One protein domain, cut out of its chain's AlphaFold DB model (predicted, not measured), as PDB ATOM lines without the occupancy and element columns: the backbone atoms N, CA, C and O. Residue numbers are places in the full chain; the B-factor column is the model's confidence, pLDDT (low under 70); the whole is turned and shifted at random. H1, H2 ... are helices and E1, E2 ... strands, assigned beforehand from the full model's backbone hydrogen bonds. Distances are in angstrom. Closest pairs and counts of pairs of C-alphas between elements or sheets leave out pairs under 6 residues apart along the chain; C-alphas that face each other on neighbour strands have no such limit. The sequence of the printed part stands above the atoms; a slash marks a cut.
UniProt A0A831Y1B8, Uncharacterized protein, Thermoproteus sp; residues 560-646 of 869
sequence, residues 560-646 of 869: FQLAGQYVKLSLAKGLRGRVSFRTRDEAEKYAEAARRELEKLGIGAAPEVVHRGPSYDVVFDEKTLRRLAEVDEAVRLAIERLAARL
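What this domain is: This is residues 560 to 646 of the 869 residues of an uncharacterized protein of Thermoproteus sp (UniProt A0A831Y1B8). A strongly twisted, curled wall of five strands has the long helix H1 running along one face, over E5; toward the sheet's other end H2 and H3 meet at a corner, and H3 covers E2 and part of E1. The printed part has 87 residues, with three named helices and five named strands in the order E1 E2 E3 H1 E4 E5 H2 H3. The sheet's order is E1, E2, E3, E5, E4, antiparallel throughout, and the class is mixed, helices and strands. The whole is compact, with a radius of gyration of the C-alphas of 12.4 A and spans of 33 by 29 by 19 A.

How they stand to each other: Start with E1, residues 560 to 562, E2, residues 565 to 570, and E3, residues 576 to 581: a meander, each strand the antiparallel neighbour of the one before. Look at N 560 and O 567, 3.0 A apart, then at N 568 and O 578, 2.9 A: the pairing of E2 is staggered. H1, residues 584 to 600, comes before the hairpin of E4, residues 608 to 612, and E5, residues 615 to 620, where N 610 and O 617 are 2.8 A apart. E5 pairs with E3 through N 579 and O 618, 3.0 A. E3, H1 and E4 form a split strand-helix-strand unit, two strands running the same way with E5 between them, and its crossover is right-handed. H1 is on the sheet at a height of 7.8 A, over E5 and only just over E3 with 3 C-alphas; it runs along the strands, at 13 degrees to E5 on the local plane. Its closest C-alphas to E5 are Arg 584 and Tyr 616, 5.9 A. H2, residues 622 to 631, is on the sheet too, with C-alphas 576 and 622 the closest to E3 at 5.6 A. H3, residues 633 to 646, is at a height of 9.1 A, over E2 and only just over E1 with 3 C-alphas; its closest C-alphas to E1 are Val 635 and Phe 560, 5.9 A. With H1, H2 and H3 on one face of the sheet, there are two layers. H2 and H3 touch only at the corner, the closest C-alphas being Ala 629 and Arg 636, 4.2 A, at a steep tilt of 52 degrees, opposite ways; H3 does so with residues 635 to 639 alone. H1 and H3 are apart. In H1 each O i to N i+4 pair is within hydrogen-bond range; in H2 5 of 6 are, in H3 9 of 10.

Where its parts are: Find C-alpha 560 at (-9.216, 33.399, 40.453), where E1 begins. H1 runs 24.6 A from C-alpha 584 at (-3.577, 36.859, 61.479) to C-alpha 600. E3 is 16.7 A long, E5 16.4 A and E2 16.0 A. H2 measures 14.7 A, and H3 runs 19.8 A to C-alpha 646 at (-0.480, 44.919, 29.679).

The domain as a whole: The two C-alphas farthest apart, Asp 585 and Ala 644, are 35.7 A from each other. The printed part has no cut and no long link. The mean pLDDT of the printed part is 83.3; look for values under 70 at residues 572 to 573 and 643 to 646.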
ATOM      1  N   PHE A 560      -8.584  34.725  40.522       82.19
ATOM      2  CA  PHE A 560      -9.216  33.399  40.453       82.19
ATOM      3  C   PHE A 560      -9.637  32.919  41.852       82.19
ATOM      4  O   PHE A 560      -9.235  33.510  42.852       82.19
ATOM      5  N   GLN A 561     -10.459  31.872  41.943       84.00
ATOM      6  CA  GLN A 561     -10.853  31.264  43.221       84.00
ATOM      7  C   GLN A 561      -9.848  30.184  43.642       84.00
ATOM      8  O   GLN A 561      -9.495  29.333  42.836       84.00
ATOM      9  N   LEU A 562      -9.425  30.188  44.906       85.44
ATOM     10  CA  LEU A 562      -8.597  29.137  45.504       85.44
ATOM     11  C   LEU A 562      -8.977  28.970  46.972       85.44
ATOM     12  O   LEU A 562      -9.024  29.960  47.705       85.44
ATOM     13  N   ALA A 563      -9.242  27.731  47.401       86.12
ATOM     14  CA  ALA A 563      -9.652  27.402  48.772       86.12
ATOM     15  C   ALA A 563     -10.810  28.287  49.297       86.12
ATOM     16  O   ALA A 563     -10.798  28.761  50.432       86.12
ATOM     17  N   GLY A 564     -11.799  28.557  48.436       79.31
ATOM     18  CA  GLY A 564     -12.991  29.344  48.776       79.31
ATOM     19  C   GLY A 564     -12.775  30.857  48.906       79.31
ATOM     20  O   GLY A 564     -13.683  31.551  49.359       79.31
ATOM     21  N   GLN A 565     -11.603  31.383  48.532       82.94
ATOM     22  CA  GLN A 565     -11.336  32.824  48.490       82.94
ATOM     23  C   GLN A 565     -10.859  33.280  47.116       82.94
ATOM     24  O   GLN A 565     -10.217  32.542  46.368       82.94
ATOM     25  N   TYR A 566     -11.120  34.551  46.817       80.50
ATOM     26  CA  TYR A 566     -10.726  35.166  45.558       80.50
ATOM     27  C   TYR A 566      -9.299  35.729  45.622       80.50
ATOM     28  O   TYR A 566      -9.046  36.764  46.248       80.50
ATOM     29  N   VAL A 567      -8.365  35.067  44.939       86.06
ATOM     30  CA  VAL A 567      -6.964  35.472  44.801       86.06
ATOM     31  C   VAL A 567      -6.854  36.572  43.756       86.06
ATOM     32  O   VAL A 567      -7.037  36.344  42.563       86.06
ATOM     33  N   LYS A 568      -6.504  37.787  44.187       84.31
ATOM     34  CA  LYS A 568      -6.290  38.925  43.285       84.31
ATOM     35  C   LYS A 568      -4.875  38.902  42.720       84.31
ATOM     36  O   LYS A 568      -3.906  38.982  43.473       84.31
ATOM     37  N   LEU A 569      -4.763  38.879  41.402       84.50
ATOM     38  CA  LEU A 569      -3.510  38.965  40.670       84.50
ATOM     39  C   LEU A 569      -3.059  40.422  40.480       84.50
ATOM     40  O   LEU A 569      -3.852  41.359  40.346       84.50
ATOM     41  N   SER A 570      -1.748  40.622  40.463       77.81
ATOM     42  CA  SER A 570      -1.091  41.904  40.225       77.81
ATOM     43  C   SER A 570       0.233  41.678  39.507       77.81
ATOM     44  O   SER A 570       0.963  40.759  39.854       77.81
ATOM     45  N   LEU A 571       0.578  42.580  38.585       71.12
ATOM     46  CA  LEU A 571       1.879  42.608  37.901       71.12
ATOM     47  C   LEU A 571       2.774  43.786  38.324       71.12
ATOM     48  O   LEU A 571       3.846  43.997  37.769       71.12
ATOM     49  N   ALA A 572       2.372  44.565  39.339       66.81
ATOM     50  CA  ALA A 572       3.113  45.756  39.773       66.81
ATOM     51  C   ALA A 572       4.533  45.477  40.320       66.81
ATOM     52  O   ALA A 572       5.346  46.397  40.382       66.81
ATOM     53  N   LYS A 573       4.824  44.244  40.756       65.56
ATOM     54  CA  LYS A 573       6.129  43.800  41.287       65.56
ATOM     55  C   LYS A 573       6.476  42.386  40.781       65.56
ATOM     56  O   LYS A 573       6.905  41.545  41.574       65.56
ATOM     57  N   GLY A 574       6.203  42.121  39.502       75.12
ATOM     58  CA  GLY A 574       6.122  40.759  38.956       75.12
ATOM     59  C   GLY A 574       4.752  40.128  39.216       75.12
ATOM     60  O   GLY A 574       3.922  40.738  39.904       75.12
ATOM     61  N   LEU A 575       4.500  38.949  38.640       83.88
ATOM     62  CA  LEU A 575       3.218  38.253  38.769       83.88
ATOM     63  C   LEU A 575       3.054  37.769  40.212       83.88
ATOM     64  O   LEU A 575       3.811  36.928  40.683       83.88
ATOM     65  N   ARG A 576       2.074  38.317  40.930       86.75
ATOM     66  CA  ARG A 576       1.768  37.921  42.310       86.75
ATOM     67  C   ARG A 576       0.275  37.821  42.538       86.75
ATOM     68  O   ARG A 576      -0.484  38.647  42.030       86.75
ATOM     69  N   GLY A 577      -0.117  36.861  43.363       88.19
ATOM     70  CA  GLY A 577      -1.480  36.666  43.841       88.19
ATOM     71  C   GLY A 577      -1.580  37.108  45.292       88.19
ATOM     72  O   GLY A 577      -0.607  36.989  46.037       88.19
ATOM     73  N   ARG A 578      -2.729  37.643  45.704       89.00
ATOM     74  CA  ARG A 578      -2.958  38.011  47.104       89.00
ATOM     75  C   ARG A 578      -4.397  37.815  47.560       89.00
ATOM     76  O   ARG A 578      -5.324  38.067  46.787       89.00
ATOM     77  N   VAL A 579      -4.558  37.505  48.841       87.44
ATOM     78  CA  VAL A 579      -5.832  37.538  49.576       87.44
ATOM     79  C   VAL A 579      -5.615  38.298  50.882       87.44
ATOM     80  O   VAL A 579      -4.590  38.105  51.524       87.44
ATOM     81  N   SER A 580      -6.539  39.183  51.259       84.75
ATOM     82  CA  SER A 580      -6.391  40.050  52.438       84.75
ATOM     83  C   SER A 580      -7.396  39.684  53.527       84.75
ATOM     84  O   SER A 580      -8.595  39.608  53.257       84.75
ATOM     85  N   PHE A 581      -6.918  39.567  54.764       85.25
ATOM     86  CA  PHE A 581      -7.688  39.238  55.962       85.25
ATOM     87  C   PHE A 581      -7.526  40.312  57.037       85.25
ATOM     88  O   PHE A 581      -6.563  41.087  57.034       85.25
ATOM     89  N   ARG A 582      -8.487  40.386  57.963       81.94
ATOM     90  CA  ARG A 582      -8.439  41.355  59.069       81.94
ATOM     91  C   ARG A 582      -7.564  40.869  60.214       81.94
ATOM     92  O   ARG A 582      -6.931  41.688  60.871       81.94
ATOM     93  N   THR A 583      -7.527  39.562  60.442       86.25
ATOM     94  CA  THR A 583      -6.769  38.945  61.531       86.25
ATOM     95  C   THR A 583      -5.689  38.019  60.985       86.25
ATOM     96  O   THR A 583      -5.757  37.556  59.843       86.25
ATOM     97  N   ARG A 584      -4.667  37.775  61.810       89.19
ATOM     98  CA  ARG A 584      -3.577  36.859  61.479       89.19
ATOM     99  C   ARG A 584      -4.082  35.425  61.368       89.19
ATOM    100  O   ARG A 584      -3.788  34.761  60.384       89.19
ATOM    101  N   ASP A 585      -4.907  35.007  62.322       88.69
ATOM    102  CA  ASP A 585      -5.453  33.652  62.398       88.69
ATOM    103  C   ASP A 585      -6.300  33.294  61.171       88.69
ATOM    104  O   ASP A 585      -6.227  32.173  60.673       88.69
ATOM    105  N   GLU A 586      -7.098  34.235  60.650       87.88
ATOM    106  CA  GLU A 586      -7.845  34.037  59.400       87.88
ATOM    107  C   GLU A 586      -6.903  33.835  58.207       87.88
ATOM    108  O   GLU A 586      -7.134  32.950  57.381       87.88
ATOM    109  N   ALA A 587      -5.830  34.630  58.133       89.69
ATOM    110  CA  ALA A 587      -4.834  34.521  57.075       89.69
ATOM    111  C   ALA A 587      -4.054  33.202  57.150       89.69
ATOM    112  O   ALA A 587      -3.860  32.557  56.124       89.69
ATOM    113  N   GLU A 588      -3.644  32.774  58.345       90.88
ATOM    114  CA  GLU A 588      -2.926  31.511  58.559       90.88
ATOM    115  C   GLU A 588      -3.816  30.299  58.243       90.88
ATOM    116  O   GLU A 588      -3.401  29.421  57.486       90.88
ATOM    117  N   LYS A 589      -5.080  30.299  58.694       91.44
ATOM    118  CA  LYS A 589      -6.062  29.256  58.335       91.44
ATOM    119  C   LYS A 589      -6.272  29.158  56.827       91.44
ATOM    120  O   LYS A 589      -6.330  28.058  56.278       91.44
ATOM    121  N   TYR A 590      -6.391  30.299  56.149       92.94
ATOM    122  CA  TYR A 590      -6.513  30.308  54.697       92.94
ATOM    123  C   TYR A 590      -5.234  29.825  54.005       92.94
ATOM    124  O   TYR A 590      -5.323  29.061  53.049       92.94
ATOM    125  N   ALA A 591      -4.053  30.232  54.480       91.31
ATOM    126  CA  ALA A 591      -2.778  29.800  53.915       91.31
ATOM    127  C   ALA A 591      -2.601  28.275  54.010       91.31
ATOM    128  O   ALA A 591      -2.184  27.655  53.033       91.31
ATOM    129  N   GLU A 592      -2.991  27.654  55.129       91.00
ATOM    130  CA  GLU A 592      -3.008  26.191  55.268       91.00
ATOM    131  C   GLU A 592      -4.015  25.522  54.328       91.00
ATOM    132  O   GLU A 592      -3.685  24.525  53.683       91.00
ATOM    133  N   ALA A 593      -5.230  26.064  54.210       91.31
ATOM    134  CA  ALA A 593      -6.241  25.532  53.297       91.31
ATOM    135  C   ALA A 593      -5.783  25.623  51.831       91.31
ATOM    136  O   ALA A 593      -5.863  24.643  51.092       91.31
ATOM    137  N   ALA A 594      -5.237  26.771  51.427       90.12
ATOM    138  CA  ALA A 594      -4.675  26.980  50.100       90.12
ATOM    139  C   ALA A 594      -3.491  26.043  49.837       90.12
ATOM    140  O   ALA A 594      -3.416  25.454  48.764       90.12
ATOM    141  N   ARG A 595      -2.604  25.839  50.821       90.31
ATOM    142  CA  ARG A 595      -1.498  24.879  50.721       90.31
ATOM    143  C   ARG A 595      -2.000  23.458  50.458       90.31
ATOM    144  O   ARG A 595      -1.482  22.804  49.560       90.31
ATOM    145  N   ARG A 596      -3.020  22.993  51.188       90.19
ATOM    146  CA  ARG A 596      -3.605  21.655  50.978       90.19
ATOM    147  C   ARG A 596      -4.196  21.495  49.578       90.19
ATOM    148  O   ARG A 596      -4.024  20.445  48.969       90.19
ATOM    149  N   GLU A 597      -4.874  22.517  49.058       88.19
ATOM    150  CA  GLU A 597      -5.395  22.493  47.682       88.19
ATOM    151  C   GLU A 597      -4.270  22.480  46.636       88.19
ATOM    152  O   GLU A 597      -4.343  21.731  45.666       88.19
ATOM    153  N   LEU A 598      -3.190  23.235  46.850       89.75
ATOM    154  CA  LEU A 598      -2.021  23.223  45.962       89.75
ATOM    155  C   LEU A 598      -1.293  21.868  45.983       89.75
ATOM    156  O   LEU A 598      -0.906  21.366  44.928       89.75
ATOM    157  N   GLU A 599      -1.163  21.239  47.154       89.88
ATOM    158  CA  GLU A 599      -0.559  19.908  47.305       89.88
ATOM    159  C   GLU A 599      -1.359  18.826  46.560       89.88
ATOM    160  O   GLU A 599      -0.754  17.986  45.893       89.88
ATOM    161  N   LYS A 600      -2.703  18.883  46.573       89.00
ATOM    162  CA  LYS A 600      -3.559  17.980  45.770       89.00
ATOM    163  C   LYS A 600      -3.290  18.083  44.268       89.00
ATOM    164  O   LYS A 600      -3.459  17.102  43.551       89.00
ATOM    165  N   LEU A 601      -2.871  19.258  43.801       86.06
ATOM    166  CA  LEU A 601      -2.532  19.529  42.403       86.06
ATOM    167  C   LEU A 601      -1.053  19.236  42.081       86.06
ATOM    168  O   LEU A 601      -0.588  19.556  40.990       86.06
ATOM    169  N   GLY A 602      -0.291  18.654  43.018       83.00
ATOM    170  CA  GLY A 602       1.136  18.360  42.844       83.00
ATOM    171  C   GLY A 602       2.049  19.588  42.957       83.00
ATOM    172  O   GLY A 602       3.225  19.531  42.589       83.00
ATOM    173  N   ILE A 603       1.540  20.712  43.467       86.75
ATOM    174  CA  ILE A 603       2.280  21.969  43.602       86.75
ATOM    175  C   ILE A 603       2.716  22.136  45.060       86.75
ATOM    176  O   ILE A 603       1.971  22.619  45.908       86.75
ATOM    177  N   GLY A 604       3.967  21.773  45.352       78.06
ATOM    178  CA  GLY A 604       4.590  22.041  46.652       78.06
ATOM    179  C   GLY A 604       4.881  23.532  46.837       78.06
ATOM    180  O   GLY A 604       5.954  24.001  46.452       78.06
ATOM    181  N   ALA A 605       3.928  24.273  47.399       80.12
ATOM    182  CA  ALA A 605       4.050  25.697  47.693       80.12
ATOM    183  C   ALA A 605       3.476  26.022  49.078       80.12
ATOM    184  O   ALA A 605       2.418  25.526  49.460       80.12
ATOM    185  N   ALA A 606       4.172  26.886  49.817       79.00
ATOM    186  CA  ALA A 606       3.733  27.404  51.106       79.00
ATOM    187  C   ALA A 606       3.434  28.906  50.953       79.00
ATOM    188  O   ALA A 606       4.376  29.697  50.897       79.00
ATOM    189  N   PRO A 607       2.154  29.311  50.822       86.12
ATOM    190  CA  PRO A 607       1.787  30.718  50.693       86.12
ATOM    191  C   PRO A 607       2.248  31.521  51.916       86.12
ATOM    192  O   PRO A 607       2.018  31.113  53.055       86.12
ATOM    193  N   GLU A 608       2.881  32.671  51.692       88.25
ATOM    194  CA  GLU A 608       3.413  33.499  52.780       88.25
ATOM    195  C   GLU A 608       2.329  34.401  53.379       88.25
ATOM    196  O   GLU A 608       1.607  35.078  52.645       88.25
ATOM    197  N   VAL A 609       2.258  34.477  54.712       90.75
ATOM    198  CA  VAL A 609       1.404  35.437  55.432       90.75
ATOM    199  C   VAL A 609       2.223  36.677  55.786       90.75
ATOM    200  O   VAL A 609       3.181  36.614  56.553       90.75
ATOM    201  N   VAL A 610       1.835  37.831  55.247       89.56
ATOM    202  CA  VAL A 610       2.562  39.097  55.383       89.56
ATOM    203  C   VAL A 610       1.699  40.131  56.101       89.56
ATOM    204  O   VAL A 610       0.592  40.453  55.669       89.56
ATOM    205  N   HIS A 611       2.223  40.715  57.178       86.69
ATOM    206  CA  HIS A 611       1.560  41.818  57.871       86.69
ATOM    207  C   HIS A 611       1.624  43.112  57.047       86.69
ATOM    208  O   HIS A 611       2.695  43.538  56.603       86.69
ATOM    209  N   ARG A 612       0.481  43.782  56.865       71.75
ATOM    210  CA  ARG A 612       0.379  44.996  56.055       71.75
ATOM    211  C   ARG A 612      -0.608  46.002  56.636       71.75
ATOM    212  O   ARG A 612      -1.787  46.040  56.279       71.75
ATOM    213  N   GLY A 613      -0.081  46.903  57.464       75.62
ATOM    214  CA  GLY A 613      -0.872  47.964  58.086       75.62
ATOM    215  C   GLY A 613      -1.944  47.361  59.002       75.62
ATOM    216  O   GLY A 613      -1.572  46.647  59.920       75.62
ATOM    217  N   PRO A 614      -3.248  47.611  58.776       77.88
ATOM    218  CA  PRO A 614      -4.327  47.054  59.597       77.88
ATOM    219  C   PRO A 614      -4.816  45.657  59.145       77.88
ATOM    220  O   PRO A 614      -5.904  45.247  59.536       77.88
ATOM    221  N   SER A 615      -4.092  44.963  58.260       85.94
ATOM    222  CA  SER A 615      -4.529  43.701  57.636       85.94
ATOM    223  C   SER A 615      -3.371  42.730  57.401       85.94
ATOM    224  O   SER A 615      -2.214  43.149  57.347       85.94
ATOM    225  N   TYR A 616      -3.690  41.452  57.203       89.50
ATOM    226  CA  TYR A 616      -2.747  40.388  56.853       89.50
ATOM    227  C   TYR A 616      -3.008  39.922  55.417       89.50
ATOM    228  O   TYR A 616      -4.139  39.589  55.072       89.50
ATOM    229  N   ASP A 617      -1.978  39.923  54.570       89.62
ATOM    230  CA  ASP A 617      -2.056  39.474  53.178       89.62
ATOM    231  C   ASP A 617      -1.436  38.070  53.061       89.62
ATOM    232  O   ASP A 617      -0.288  37.878  53.452       89.62
ATOM    233  N   VAL A 618      -2.150  37.106  52.477       91.94
ATOM    234  CA  VAL A 618      -1.579  35.826  52.022       91.94
ATOM    235  C   VAL A 618      -1.114  35.994  50.581       91.94
ATOM    236  O   VAL A 618      -1.911  36.394  49.729       91.94
ATOM    237  N   VAL A 619       0.167  35.743  50.307       90.62
ATOM    238  CA  VAL A 619       0.826  36.054  49.031       90.62
ATOM    239  C   VAL A 619       1.233  34.779  48.293       90.62
ATOM    240  O   VAL A 619       1.868  33.892  48.857       90.62
ATOM    241  N   PHE A 620       0.910  34.736  47.000       91.00
ATOM    242  CA  PHE A 620       1.318  33.691  46.063       91.00
ATOM    243  C   PHE A 620       2.375  34.245  45.108       91.00
ATOM    244  O   PHE A 620       2.169  35.300  44.489       91.00
ATOM    245  N   ASP A 621       3.506  33.551  45.008       88.56
ATOM    246  CA  ASP A 621       4.614  33.936  44.140       88.56
ATOM    247  C   ASP A 621       4.364  33.576  42.666       88.56
ATOM    248  O   ASP A 621       3.437  32.849  42.303       88.56
ATOM    249  N   GLU A 622       5.207  34.117  41.789       88.38
ATOM    250  CA  GLU A 622       5.095  33.903  40.347       88.38
ATOM    251  C   GLU A 622       5.249  32.426  39.960       88.38
ATOM    252  O   GLU A 622       4.542  31.941  39.078       88.38
ATOM    253  N   LYS A 623       6.145  31.696  40.635       89.06
ATOM    254  CA  LYS A 623       6.431  30.285  40.350       89.06
ATOM    255  C   LYS A 623       5.213  29.405  40.629       89.06
ATOM    256  O   LYS A 623       4.866  28.564  39.802       89.06
ATOM    257  N   THR A 624       4.555  29.624  41.764       89.12
ATOM    258  CA  THR A 624       3.330  28.927  42.166       89.12
ATOM    259  C   THR A 624       2.213  29.222  41.179       89.12
ATOM    260  O   THR A 624       1.567  28.299  40.698       89.12
ATOM    261  N   LEU A 625       2.024  30.492  40.814       89.69
ATOM    262  CA  LEU A 625       0.972  30.898  39.883       89.69
ATOM    263  C   LEU A 625       1.165  30.350  38.467       89.69
ATOM    264  O   LEU A 625       0.184  29.969  37.839       89.69
ATOM    265  N   ARG A 626       2.405  30.284  37.965       88.88
ATOM    266  CA  ARG A 626       2.700  29.698  36.649       88.88
ATOM    267  C   ARG A 626       2.436  28.194  36.620       88.88
ATOM    268  O   ARG A 626       1.781  27.737  35.696       88.88
ATOM    269  N   ARG A 627       2.846  27.453  37.656       88.31
ATOM    270  CA  ARG A 627       2.510  26.022  37.790       88.31
ATOM    271  C   ARG A 627       1.011  25.797  37.911       88.31
ATOM    272  O   ARG A 627       0.468  24.886  37.304       88.31
ATOM    273  N   LEU A 628       0.332  26.656  38.664       88.38
ATOM    274  CA  LEU A 628      -1.114  26.575  38.811       88.38
ATOM    275  C   LEU A 628      -1.831  26.845  37.477       88.38
ATOM    276  O   LEU A 628      -2.825  26.200  37.187       88.38
ATOM    277  N   ALA A 629      -1.290  27.719  36.625       87.88
ATOM    278  CA  ALA A 629      -1.806  27.965  35.277       87.88
ATOM    279  C   ALA A 629      -1.654  26.775  34.310       87.88
ATOM    280  O   ALA A 629      -2.356  26.718  33.304       87.88
ATOM    281  N   GLU A 630      -0.734  25.845  34.573       88.12
ATOM    282  CA  GLU A 630      -0.570  24.634  33.757       88.12
ATOM    283  C   GLU A 630      -1.674  23.606  34.047       88.12
ATOM    284  O   GLU A 630      -2.059  22.854  33.155       88.12
ATOM    285  N   VAL A 631      -2.202  23.600  35.277       85.88
ATOM    286  CA  VAL A 631      -3.187  22.613  35.758       85.88
ATOM    287  C   VAL A 631      -4.606  23.169  35.903       85.88
ATOM    288  O   VAL A 631      -5.564  22.404  35.862       85.88
ATOM    289  N   ASP A 632      -4.756  24.487  36.057       79.56
ATOM    290  CA  ASP A 632      -6.034  25.171  36.244       79.56
ATOM    291  C   ASP A 632      -6.256  26.210  35.134       79.56
ATOM    292  O   ASP A 632      -5.585  27.248  35.040       79.56
ATOM    293  N   GLU A 633      -7.248  25.937  34.285       77.44
ATOM    294  CA  GLU A 633      -7.601  26.811  33.173       77.44
ATOM    295  C   GLU A 633      -8.095  28.193  33.634       77.44
ATOM    296  O   GLU A 633      -7.793  29.192  32.976       77.44
ATOM    297  N   ALA A 634      -8.799  28.305  34.763       73.88
ATOM    298  CA  ALA A 634      -9.263  29.591  35.276       73.88
ATOM    299  C   ALA A 634      -8.085  30.480  35.700       73.88
ATOM    300  O   ALA A 634      -8.111  31.695  35.480       73.88
ATOM    301  N   VAL A 635      -7.026  29.877  36.244       81.38
ATOM    302  CA  VAL A 635      -5.785  30.568  36.625       81.38
ATOM    303  C   VAL A 635      -5.018  31.017  35.389       81.38
ATOM    304  O   VAL A 635      -4.618  32.182  35.306       81.38
ATOM    305  N   ARG A 636      -4.885  30.134  34.392       81.88
ATOM    306  CA  ARG A 636      -4.307  30.468  33.085       81.88
ATOM    307  C   ARG A 636      -5.023  31.651  32.449       81.88
ATOM    308  O   ARG A 636      -4.389  32.648  32.114       81.88
ATOM    309  N   LEU A 637      -6.352  31.589  32.385       74.19
ATOM    310  CA  LEU A 637      -7.199  32.654  31.852       74.19
ATOM    311  C   LEU A 637      -7.058  33.957  32.639       74.19
ATOM    312  O   LEU A 637      -7.031  35.027  32.039       74.19
ATOM    313  N   ALA A 638      -6.975  33.907  33.969       76.44
ATOM    314  CA  ALA A 638      -6.804  35.100  34.795       76.44
ATOM    315  C   ALA A 638      -5.445  35.779  34.557       76.44
ATOM    316  O   ALA A 638      -5.373  37.011  34.515       76.44
ATOM    317  N   ILE A 639      -4.383  34.992  34.358       79.75
ATOM    318  CA  ILE A 639      -3.044  35.489  34.020       79.75
ATOM    319  C   ILE A 639      -3.022  36.041  32.595       79.75
ATOM    320  O   ILE A 639      -2.578  37.171  32.416       79.75
ATOM    321  N   GLU A 640      -3.560  35.319  31.608       73.81
ATOM    322  CA  GLU A 640      -3.695  35.783  30.218       73.81
ATOM    323  C   GLU A 640      -4.507  37.080  30.136       73.81
ATOM    324  O   GLU A 640      -4.083  38.036  29.502       73.81
ATOM    325  N   ARG A 641      -5.646  37.177  30.834       71.19
ATOM    326  CA  ARG A 641      -6.474  38.399  30.896       71.19
ATOM    327  C   ARG A 641      -5.732  39.570  31.517       71.19
ATOM    328  O   ARG A 641      -5.921  40.720  31.112       71.19
ATOM    329  N   LEU A 642      -4.933  39.300  32.542       72.31
ATOM    330  CA  LEU A 642      -4.110  40.307  33.188       72.31
ATOM    331  C   LEU A 642      -2.943  40.732  32.272       72.31
ATOM    332  O   LEU A 642      -2.657  41.928  32.197       72.31
ATOM    333  N   ALA A 643      -2.332  39.790  31.550       67.25
ATOM    334  CA  ALA A 643      -1.257  40.010  30.589       67.25
ATOM    335  C   ALA A 643      -1.740  40.736  29.327       67.25
ATOM    336  O   ALA A 643      -1.152  41.746  28.981       67.25
ATOM    337  N   ALA A 644      -2.869  40.355  28.724       60.22
ATOM    338  CA  ALA A 644      -3.481  41.027  27.572       60.22
ATOM    339  C   ALA A 644      -3.843  42.496  27.863       60.22
ATOM    340  O   ALA A 644      -3.822  43.351  26.981       60.22
ATOM    341  N   ARG A 645      -4.122  42.836  29.129       58.28
ATOM    342  CA  ARG A 645      -4.280  44.237  29.561       58.28
ATOM    343  C   ARG A 645      -2.967  45.018  29.673       58.28
ATOM    344  O   ARG A 645      -3.009  46.235  29.872       58.28
ATOM    345  N   LEU A 646      -1.824  44.345  29.605       51.50
ATOM    346  CA  LEU A 646      -0.480  44.919  29.679       51.50
ATOM    347  C   LEU A 646       0.307  44.785  28.371       51.50
ATOM    348  O   LEU A 646       1.081  45.693  28.097       51.50
TER     349      LEU A 646